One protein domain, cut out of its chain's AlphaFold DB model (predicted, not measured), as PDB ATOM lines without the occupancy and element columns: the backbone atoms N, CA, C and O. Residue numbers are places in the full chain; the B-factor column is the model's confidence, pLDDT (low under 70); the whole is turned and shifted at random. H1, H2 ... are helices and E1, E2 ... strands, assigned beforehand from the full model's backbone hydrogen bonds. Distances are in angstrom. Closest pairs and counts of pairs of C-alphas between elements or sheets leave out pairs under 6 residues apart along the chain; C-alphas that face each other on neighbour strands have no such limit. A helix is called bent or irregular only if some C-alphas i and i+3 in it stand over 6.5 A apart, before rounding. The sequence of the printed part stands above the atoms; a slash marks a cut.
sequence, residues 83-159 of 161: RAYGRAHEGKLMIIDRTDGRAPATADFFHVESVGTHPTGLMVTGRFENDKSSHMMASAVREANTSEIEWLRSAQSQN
ATOM      1  N   ARG A  83     168.659 226.519 148.218       73.44
ATOM      2  CA  ARG A  83     169.203 227.093 149.452       73.44
ATOM      3  C   ARG A  83     168.134 227.312 150.525       73.44
ATOM      4  O   ARG A  83     168.404 227.086 151.704       73.44
ATOM      5  N   ALA A  84     166.943 227.764 150.133       76.19
ATOM      6  CA  ALA A  84     165.811 227.915 151.045       76.19
ATOM      7  C   ALA A  84     165.319 226.543 151.526       76.19
ATOM      8  O   ALA A  84     165.089 226.365 152.721       76.19
ATOM      9  N   TYR A  85     165.284 225.559 150.623       78.50
ATOM     10  CA  TYR A  85     164.986 224.166 150.942       78.50
ATOM     11  C   TYR A  85     165.990 223.584 151.939       78.50
ATOM     12  O   TYR A  85     165.595 223.066 152.979       78.50
ATOM     13  N   GLY A  86     167.291 223.738 151.678       80.75
ATOM     14  CA  GLY A  86     168.341 223.267 152.578       80.75
ATOM     15  C   GLY A  86     168.170 223.813 153.996       80.75
ATOM     16  O   GLY A  86     168.206 223.046 154.947       80.75
ATOM     17  N   ARG A  87     167.872 225.110 154.137       80.06
ATOM     18  CA  ARG A  87     167.627 225.739 155.449       80.06
ATOM     19  C   ARG A  87     166.347 225.262 156.132       80.06
ATOM     20  O   ARG A  87     166.333 225.106 157.345       80.06
ATOM     21  N   ALA A  88     165.267 225.063 155.381       83.44
ATOM     22  CA  ALA A  88     163.988 224.621 155.939       83.44
ATOM     23  C   ALA A  88     164.025 223.164 156.435       83.44
ATOM     24  O   ALA A  88     163.222 222.768 157.286       83.44
ATOM     25  N   HIS A  89     164.951 222.369 155.896       83.50
ATOM     26  CA  HIS A  89     165.070 220.949 156.196       83.50
ATOM     27  C   HIS A  89     166.371 220.579 156.916       83.50
ATOM     28  O   HIS A  89     166.548 219.408 157.225       83.50
ATOM     29  N   GLU A  90     167.243 221.537 157.236       83.06
ATOM     30  CA  GLU A  90     168.533 221.300 157.895       83.06
ATOM     31  C   GLU A  90     168.387 220.409 159.143       83.06
ATOM     32  O   GLU A  90     167.543 220.642 160.011       83.06
ATOM     33  N   GLY A  91     169.186 219.340 159.208       83.12
ATOM     34  CA  GLY A  91     169.166 218.364 160.301       83.12
ATOM     35  C   GLY A  91     168.028 217.336 160.246       83.12
ATOM     36  O   GLY A  91     168.073 216.349 160.989       83.12
ATOM     37  N   LYS A  92     167.039 217.492 159.357       86.56
ATOM     38  CA  LYS A  92     165.986 216.485 159.160       86.56
ATOM     39  C   LYS A  92     166.516 215.264 158.420       86.56
ATOM     40  O   LYS A  92     167.429 215.360 157.599       86.56
ATOM     41  N   LEU A  93     165.910 214.116 158.716       87.81
ATOM     42  CA  LEU A  93     166.200 212.856 158.047       87.81
ATOM     43  C   LEU A  93     165.415 212.783 156.735       87.81
ATOM     44  O   LEU A  93     164.183 212.778 156.721       87.81
ATOM     45  N   MET A  94     166.158 212.726 155.643       89.56
ATOM     46  CA  MET A  94     165.655 212.731 154.279       89.56
ATOM     47  C   MET A  94     166.002 211.410 153.592       89.56
ATOM     48  O   MET A  94     166.942 210.717 153.987       89.56
ATOM     49  N   ILE A  95     165.237 211.073 152.559       87.75
ATOM     50  CA  ILE A  95     165.417 209.884 151.727       87.75
ATOM     51  C   ILE A  95     165.598 210.324 150.280       87.75
ATOM     52  O   ILE A  95     164.861 211.181 149.776       87.75
ATOM     53  N   ILE A  96     166.572 209.717 149.611       85.75
ATOM     54  CA  ILE A  96     166.768 209.858 148.170       85.75
ATOM     55  C   ILE A  96     165.744 208.997 147.438       85.75
ATOM     56  O   ILE A  96     165.696 207.781 147.621       85.75
ATOM     57  N   ASP A  97     164.939 209.628 146.587       82.81
ATOM     58  CA  ASP A  97     163.971 208.917 145.763       82.81
ATOM     59  C   ASP A  97     164.654 208.445 144.475       82.81
ATOM     60  O   ASP A  97     165.002 209.241 143.592       82.81
ATOM     61  N   ARG A  98     164.917 207.137 144.396       75.06
ATOM     62  CA  ARG A  98     165.546 206.520 143.227       75.06
ATOM     63  C   ARG A  98     164.479 206.231 142.179       75.06
ATOM     64  O   ARG A  98     163.574 205.430 142.399       75.06
ATOM     65  N   THR A  99     164.657 206.791 140.987       68.56
ATOM     66  CA  THR A  99     163.774 206.579 139.824       68.56
ATOM     67  C   THR A  99     163.662 205.122 139.376       68.56
ATOM     68  O   THR A  99     162.749 204.772 138.637       68.56
ATOM     69  N   ASP A 100     164.569 204.261 139.835       72.12
ATOM     70  CA  ASP A 100     164.674 202.860 139.424       72.12
ATOM     71  C   ASP A 100     163.620 201.951 140.087       72.12
ATOM     72  O   ASP A 100     163.665 200.732 139.916       72.12
ATOM     73  N   GLY A 101     162.712 202.510 140.899       68.12
ATOM     74  CA  GLY A 101     161.670 201.758 141.613       68.12
ATOM     75  C   GLY A 101     162.216 200.796 142.672       68.12
ATOM     76  O   GLY A 101     161.496 199.922 143.157       68.12
ATOM     77  N   ARG A 102     163.502 200.923 143.020       72.62
ATOM     78  CA  ARG A 102     164.128 200.140 144.085       72.62
ATOM     79  C   ARG A 102     163.603 200.605 145.436       72.62
ATOM     80  O   ARG A 102     163.426 201.800 145.657       72.62
ATOM     81  N   ALA A 103     163.405 199.652 146.342       76.12
ATOM     82  CA  ALA A 103     163.122 199.972 147.732       76.12
ATOM     83  C   ALA A 103     164.279 200.807 148.318       76.12
ATOM     84  O   ALA A 103     165.439 200.514 147.999       76.12
ATOM     85  N   PRO A 104     163.981 201.820 149.149       77.88
ATOM     86  CA  PRO A 104     165.010 202.631 149.782       77.88
ATOM     87  C   PRO A 104     165.909 201.743 150.648       77.88
ATOM     88  O   PRO A 104     165.431 200.967 151.478       77.88
ATOM     89  N   ALA A 105     167.217 201.835 150.424       82.62
ATOM     90  CA  ALA A 105     168.225 201.167 151.237       82.62
ATOM     91  C   ALA A 105     168.647 202.073 152.402       82.62
ATOM     92  O   ALA A 105     168.447 203.281 152.352       82.62
ATOM     93  N   THR A 106     169.302 201.523 153.429       82.50
ATOM     94  CA  THR A 106     169.838 202.316 154.555       82.50
ATOM     95  C   THR A 106     170.779 203.430 154.087       82.50
ATOM     96  O   THR A 106     170.763 204.520 154.649       82.50
ATOM     97  N   ALA A 107     171.529 203.189 153.008       82.00
ATOM     98  CA  ALA A 107     172.427 204.157 152.381       82.00
ATOM     99  C   ALA A 107     171.714 205.336 151.682       82.00
ATOM    100  O   ALA A 107     172.369 206.320 151.343       82.00
ATOM    101  N   ASP A 108     170.399 205.249 151.452       84.25
ATOM    102  CA  ASP A 108     169.596 206.324 150.849       84.25
ATOM    103  C   ASP A 108     169.076 207.332 151.882       84.25
ATOM    104  O   ASP A 108     168.527 208.370 151.505       84.25
ATOM    105  N   PHE A 109     169.244 207.033 153.175       87.06
ATOM    106  CA  PHE A 109     168.864 207.909 154.275       87.06
ATOM    107  C   PHE A 109     170.020 208.840 154.633       87.06
ATOM    108  O   PHE A 109     171.163 208.406 154.793       87.06
ATOM    109  N   PHE A 110     169.715 210.125 154.795       89.00
ATOM    110  CA  PHE A 110     170.715 211.129 155.136       89.00
ATOM    111  C   PHE A 110     170.124 212.283 155.943       89.00
ATOM    112  O   PHE A 110     168.971 212.670 155.759       89.00
ATOM    113  N   HIS A 111     170.936 212.867 156.820       89.62
ATOM    114  CA  HIS A 111     170.618 214.153 157.434       89.62
ATOM    115  C   HIS A 111     171.083 215.267 156.511       89.62
ATOM    116  O   HIS A 111     172.277 215.364 156.220       89.62
ATOM    117  N   VAL A 112     170.152 216.091 156.036       88.00
ATOM    118  CA  VAL A 112     170.487 217.168 155.101       88.00
ATOM    119  C   VAL A 112     171.240 218.293 155.814       88.00
ATOM    120  O   VAL A 112     170.832 218.769 156.871       88.00
ATOM    121  N   GLU A 113     172.349 218.708 155.212       87.25
ATOM    122  CA  GLU A 113     173.168 219.847 155.645       87.25
ATOM    123  C   GLU A 113     173.089 220.970 154.606       87.25
ATOM    124  O   GLU A 113     172.925 222.144 154.923       87.25
ATOM    125  N   SER A 114     173.160 220.602 153.328       82.75
ATOM    126  CA  SER A 114     173.129 221.537 152.210       82.75
ATOM    127  C   SER A 114     172.515 220.870 150.983       82.75
ATOM    128  O   SER A 114     172.713 219.680 150.736       82.75
ATOM    129  N   VAL A 115     171.775 221.643 150.191       85.25
ATOM    130  CA  VAL A 115     171.240 221.204 148.899       85.25
ATOM    131  C   VAL A 115     171.701 222.182 147.830       85.25
ATOM    132  O   VAL A 115     171.494 223.391 147.940       85.25
ATOM    133  N   GLY A 116     172.339 221.642 146.799       81.12
ATOM    134  CA  GLY A 116     172.729 222.349 145.590       81.12
ATOM    135  C   GLY A 116     171.924 221.873 144.386       81.12
ATOM    136  O   GLY A 116     171.409 220.754 144.352       81.12
ATOM    137  N   THR A 117     171.839 222.723 143.371       82.88
ATOM    138  CA  THR A 117     171.300 222.360 142.061       82.88
ATOM    139  C   THR A 117     172.439 222.001 141.111       82.88
ATOM    140  O   THR A 117     173.503 222.620 141.121       82.88
ATOM    141  N   HIS A 118     172.218 220.988 140.280       81.00
ATOM    142  CA  HIS A 118     173.118 220.569 139.213       81.00
ATOM    143  C   HIS A 118     172.306 220.412 137.911       81.00
ATOM    144  O   HIS A 118     171.129 220.058 137.969       81.00
ATOM    145  N   PRO A 119     172.882 220.622 136.712       75.38
ATOM    146  CA  PRO A 119     172.136 220.488 135.455       75.38
ATOM    147  C   PRO A 119     171.471 219.119 135.238       75.38
ATOM    148  O   PRO A 119     170.517 219.013 134.477       75.38
ATOM    149  N   THR A 120     171.977 218.071 135.892       79.69
ATOM    150  CA  THR A 120     171.454 216.698 135.798       79.69
ATOM    151  C   THR A 120     170.608 216.269 137.001       79.69
ATOM    152  O   THR A 120     170.165 215.124 137.030       79.69
ATOM    153  N   GLY A 121     170.408 217.130 138.007       82.75
ATOM    154  CA  GLY A 121     169.647 216.790 139.212       82.75
ATOM    155  C   GLY A 121     169.985 217.652 140.430       82.75
ATOM    156  O   GLY A 121     170.522 218.749 140.324       82.75
ATOM    157  N   LEU A 122     169.686 217.141 141.615       82.62
ATOM    158  CA  LEU A 122     170.012 217.761 142.893       82.62
ATOM    159  C   LEU A 122     171.310 217.173 143.442       82.62
ATOM    160  O   LEU A 122     171.515 215.961 143.428       82.62
ATOM    161  N   MET A 123     172.176 218.039 143.952       85.31
ATOM    162  CA  MET A 123     173.362 217.643 144.699       85.31
ATOM    163  C   MET A 123     173.053 217.810 146.183       85.31
ATOM    164  O   MET A 123     173.038 218.927 146.700       85.31
ATOM    165  N   VAL A 124     172.778 216.709 146.873       86.81
ATOM    166  CA  VAL A 124     172.528 216.735 148.317       86.81
ATOM    167  C   VAL A 124     173.817 216.489 149.074       86.81
ATOM    168  O   VAL A 124     174.556 215.559 148.771       86.81
ATOM    169  N   THR A 125     174.093 217.343 150.050       88.50
ATOM    170  CA  THR A 125     175.212 217.214 150.982       88.50
ATOM    171  C   THR A 125     174.642 216.990 152.369       88.50
ATOM    172  O   THR A 125     173.713 217.684 152.796       88.50
ATOM    173  N   GLY A 126     175.175 216.003 153.071       88.44
ATOM    174  CA  GLY A 126     174.638 215.619 154.359       88.44
ATOM    175  C   GLY A 126     175.444 214.530 155.031       88.44
ATOM    176  O   GLY A 126     176.470 214.073 154.517       88.44
ATOM    177  N   ARG A 127     174.955 214.105 156.191       88.06
ATOM    178  CA  ARG A 127     175.515 212.963 156.911       88.06
ATOM    179  C   ARG A 127     174.769 211.701 156.530       88.06
ATOM    180  O   ARG A 127     173.553 211.623 156.702       88.06
ATOM    181  N   PHE A 128     175.516 210.741 156.009       85.56
ATOM    182  CA  PHE A 128     175.019 209.439 155.583       85.56
ATOM    183  C   PHE A 128     175.357 208.379 156.642       85.56
ATOM    184  O   PHE A 128     175.788 208.697 157.754       85.56
ATOM    185  N   GLU A 129     175.152 207.111 156.294       78.69
ATOM    186  CA  GLU A 129     175.494 205.951 157.118       78.69
ATOM    187  C   GLU A 129     176.885 206.090 157.779       78.69
ATOM    188  O   GLU A 129     177.876 206.438 157.128       78.69
ATOM    189  N   ASN A 130     176.956 205.807 159.086       73.56
ATOM    190  CA  ASN A 130     178.135 205.968 159.956       73.56
ATOM    191  C   ASN A 130     178.570 207.417 160.255       73.56
ATOM    192  O   ASN A 130     179.755 207.658 160.484       73.56
ATOM    193  N   ASP A 131     177.638 208.376 160.247       74.62
ATOM    194  CA  ASP A 131     177.879 209.798 160.580       74.62
ATOM    195  C   ASP A 131     178.945 210.464 159.683       74.62
ATOM    196  O   ASP A 131     179.567 211.467 160.036       74.62
ATOM    197  N   LYS A 132     179.165 209.909 158.482       81.19
ATOM    198  CA  LYS A 132     180.108 210.455 157.503       81.19
ATOM    199  C   LYS A 132     179.428 211.527 156.663       81.19
ATOM    200  O   LYS A 132     178.437 211.257 155.981       81.19
ATOM    201  N   SER A 133     180.008 212.724 156.656       86.62
ATOM    202  CA  SER A 133     179.639 213.772 155.704       86.62
ATOM    203  C   SER A 133     180.032 213.355 154.289       86.62
ATOM    204  O   SER A 133     181.198 213.060 154.016       86.62
ATOM    205  N   SER A 134     179.059 213.331 153.387       86.81
ATOM    206  CA  SER A 134     179.257 213.039 151.968       86.81
ATOM    207  C   SER A 134     178.291 213.868 151.122       86.81
ATOM    208  O   SER A 134     177.472 214.628 151.642       86.81
ATOM    209  N   HIS A 135     178.393 213.734 149.805       87.25
ATOM    210  CA  HIS A 135     177.430 214.286 148.865       87.25
ATOM    211  C   HIS A 135     176.946 213.208 147.897       87.25
ATOM    212  O   HIS A 135     177.687 212.284 147.557       87.25
ATOM    213  N   MET A 136     175.705 213.335 147.437       85.50
ATOM    214  CA  MET A 136     175.106 212.422 146.472       85.50
ATOM    215  C   MET A 136     174.296 213.187 145.429       85.50
ATOM    216  O   MET A 136     173.681 214.212 145.721       85.50
ATOM    217  N   MET A 137     174.306 212.673 144.201       85.81
ATOM    218  CA  MET A 137     173.416 213.127 143.141       85.81
ATOM    219  C   MET A 137     172.075 212.407 143.260       85.81
ATOM    220  O   MET A 137     172.034 211.178 143.266       85.81
ATOM    221  N   ALA A 138     170.991 213.171 143.325       80.44
ATOM    222  CA  ALA A 138     169.630 212.670 143.426       80.44
ATOM    223  C   ALA A 138     168.733 213.374 142.405       80.44
ATOM    224  O   ALA A 138     168.864 214.572 142.172       80.44
ATOM    225  N   SER A 139     167.796 212.650 141.804       81.25
ATOM    226  CA  SER A 139     166.738 213.251 140.982       81.25
ATOM    227  C   SER A 139     165.688 213.942 141.847       81.25
ATOM    228  O   SER A 139     165.220 215.026 141.514       81.25
ATOM    229  N   ALA A 140     165.338 213.318 142.970       79.50
ATOM    230  CA  ALA A 140     164.372 213.829 143.923       79.50
ATOM    231  C   ALA A 140     164.737 213.374 145.338       79.50
ATOM    232  O   ALA A 140     165.369 212.335 145.541       79.50
ATOM    233  N   VAL A 141     164.337 214.179 146.315       84.88
ATOM    234  CA  VAL A 141     164.495 213.882 147.738       84.88
ATOM    235  C   VAL A 141     163.203 214.205 148.464       84.88
ATOM    236  O   VAL A 141     162.491 215.143 148.099       84.88
ATOM    237  N   ARG A 142     162.901 213.422 149.494       86.44
ATOM    238  CA  ARG A 142     161.715 213.617 150.331       86.44
ATOM    239  C   ARG A 142     162.036 213.391 151.798       86.44
ATOM    240  O   ARG A 142     163.034 212.760 152.130       86.44
ATOM    241  N   GLU A 143     161.180 213.904 152.669       87.25
ATOM    242  CA  GLU A 143     161.280 213.650 154.104       87.25
ATOM    243  C   GLU A 143     160.957 212.176 154.406       87.25
ATOM    244  O   GLU A 143     160.104 211.565 153.747       87.25
ATOM    245  N   ALA A 144     161.683 211.589 155.361       85.94
ATOM    246  CA  ALA A 144     161.443 210.219 155.800       85.94
ATOM    247  C   ALA A 144     160.133 210.134 156.598       85.94
ATOM    248  O   ALA A 144     159.914 210.907 157.533       85.94
ATOM    249  N   ASN A 145     159.281 209.162 156.278       86.81
ATOM    250  CA  ASN A 145     158.065 208.908 157.049       86.81
ATOM    251  C   ASN A 145     158.388 208.183 158.360       86.81
ATOM    252  O   ASN A 145     159.376 207.459 158.452       86.81
ATOM    253  N   THR A 146     157.509 208.282 159.362       85.12
ATOM    254  CA  THR A 146     157.716 207.664 160.687       85.12
ATOM    255  C   THR A 146     158.061 206.174 160.607       85.12
ATOM    256  O   THR A 146     159.024 205.742 161.232       85.12
ATOM    257  N   SER A 147     157.354 205.407 159.772       84.31
ATOM    258  CA  SER A 147     157.627 203.976 159.568       84.31
ATOM    259  C   SER A 147     159.021 203.701 158.994       84.31
ATOM    260  O   SER A 147     159.648 202.702 159.329       84.31
ATOM    261  N   GLU A 148     159.533 204.593 158.147       84.81
ATOM    262  CA  GLU A 148     160.860 204.465 157.534       84.81
ATOM    263  C   GLU A 148     161.963 204.828 158.532       84.81
ATOM    264  O   GLU A 148     163.008 204.183 158.565       84.81
ATOM    265  N   ILE A 149     161.704 205.811 159.401       85.81
ATOM    266  CA  ILE A 149     162.589 206.176 160.513       85.81
ATOM    267  C   ILE A 149     162.706 205.009 161.506       85.81
ATOM    268  O   ILE A 149     163.805 204.673 161.949       85.81
ATOM    269  N   GLU A 150     161.586 204.375 161.855       86.06
ATOM    270  CA  GLU A 150     161.562 203.203 162.742       86.06
ATOM    271  C   GLU A 150     162.277 201.998 162.123       86.06
ATOM    272  O   GLU A 150     163.052 201.313 162.802       86.06
ATOM    273  N   TRP A 151     162.075 201.774 160.823       86.00
ATOM    274  CA  TRP A 151     162.801 200.756 160.073       86.00
ATOM    275  C   TRP A 151     164.311 201.015 160.087       86.00
ATOM    276  O   TRP A 151     165.075 200.106 160.416       86.00
ATOM    277  N   LEU A 152     164.750 202.253 159.828       84.69
ATOM    278  CA  LEU A 152     166.168 202.618 159.826       84.69
ATOM    279  C   LEU A 152     166.817 202.367 161.194       84.69
ATOM    280  O   LEU A 152     167.891 201.773 161.268       84.69
ATOM    281  N   ARG A 153     166.150 202.765 162.285       84.50
ATOM    282  CA  ARG A 153     166.631 202.502 163.655       84.50
ATOM    283  C   ARG A 153     166.772 201.007 163.934       84.50
ATOM    284  O   ARG A 153     167.754 200.579 164.544       84.50
ATOM    285  N   SER A 154     165.811 200.213 163.464       83.69
ATOM    286  CA  SER A 154     165.830 198.756 163.614       83.69
ATOM    287  C   SER A 154     166.975 198.130 162.812       83.69
ATOM    288  O   SER A 154     167.680 197.268 163.332       83.69
ATOM    289  N   ALA A 155     167.217 198.609 161.588       80.94
ATOM    290  CA  ALA A 155     168.313 198.153 160.737       80.94
ATOM    291  C   ALA A 155     169.695 198.504 161.322       80.94
ATOM    292  O   ALA A 155     170.593 197.666 161.317       80.94
ATOM    293  N   GLN A 156     169.857 199.703 161.894       77.69
ATOM    294  CA  GLN A 156     171.103 200.122 162.553       77.69
ATOM    295  C   GLN A 156     171.404 199.302 163.812       77.69
ATOM    296  O   GLN A 156     172.550 198.943 164.057       77.69
ATOM    297  N   SER A 157     170.374 198.945 164.582       74.62
ATOM    298  CA  SER A 157     170.530 198.113 165.785       74.62
ATOM    299  C   SER A 157     170.995 196.683 165.473       74.62
ATOM    300  O   SER A 157     171.527 196.006 166.348       74.62
ATOM    301  N   GLN A 158     170.784 196.208 164.240       64.44
ATOM    302  CA  GLN A 158     171.128 194.850 163.805       64.44
ATOM    303  C   GLN A 158     172.522 194.726 163.176       64.44
ATOM    304  O   GLN A 158     173.013 193.606 163.044       64.44
ATOM    305  N   ASN A 159     173.174 195.842 162.841       56.25
ATOM    306  CA  ASN A 159     174.577 195.889 162.428       56.25
ATOM    307  C   ASN A 159     175.410 196.562 163.534       56.25
ATOM    308  O   ASN A 159     175.775 197.731 163.389       56.25
TER     309      ASN A 159
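Overview. This is residues 83 to 159 of the 161 residues of an uncharacterized protein of Chthoniobacterales bacterium (UniProt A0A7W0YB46). What shape do these atoms make? One five-strand sheet is folded back on itself into two leaves, E4 and E3 facing E1 and E5, with the bent strand E2 as the hinge; its edges are not closed into a ring. H1 packs along E2, while H2 only grazes the sheet with its residues 148 to 152. What is it made of? The printed part has 77 residues with two named helices and five named strands, in the order H1 E1 E2 E3 E4 E5 H2, a mixed class; the sheet runs E4 E3 E2 E1 E5, all antiparallel. How large is it? It is compact, with a radius of gyration of the C-alphas of 12.1 A and spans of 37 by 26 by 21 A.

Along the chain. Where does the printed part begin? H1, residues 83 to 89, begins at C-alpha 83 (169.203, 227.093, 149.452) and is 10.0 A long. Which strands follow? E1 is residues 93 to 97, 13.1 A, and E2 is residues 109 to 118, 20.1 A. E3 is residues 121 to 128, 18.7 A, E4 residues 132 to 138, 17.7 A, and E5 residues 140 to 143, 10.6 A. Where is the last helix? H2, residues 146 to 158, is 18.8 A long and ends at C-alpha 158 (171.128, 194.850, 163.805).

Arrangement. How do the strands pair? E1 E2 E3 E4 form a meander, each strand the antiparallel neighbour of the one before, with N 94 and O 110 at 2.8 A, N 116 and O 123 at 2.8 A, and N 136 and O 124 at 2.8 A. E5 is antiparallel to E1, with N 95 and O 142 at 2.8 A. Where does the sheet fold? E2 bends by 92 degrees at residue 113 and E3 by 59 degrees at residue 125; across the fold, the closest C-alphas of E3 and E5 are those of Leu 122 and Ala 140, 7.0 A apart. Where are the helices? H1 is on the sheet at a height of 7.9 A, only just over E2 with 3 of its 7 C-alphas, and its closest C-alphas to E2 are those of Gly 86 and Ser 114, 5.1 A. H2 is apart from H1, and its closest C-alphas to E1 are those of Ile 149 and Leu 93, 8.0 A. In H1 and H2 every O i to N i+4 pair is within hydrogen-bond range.

Size, cuts and confidence. Which C-alphas are farthest apart? Those of Pro 119 and Gln 158, at 38.2 A. Are there cuts or long links? The printed part has no cut, and the link from E1 to E2, 11 residues, is long, while the other links are tight. Where is confidence low? The mean pLDDT of the printed part is 82.0, and residues 99, 101 and 158 to 159 are under 70.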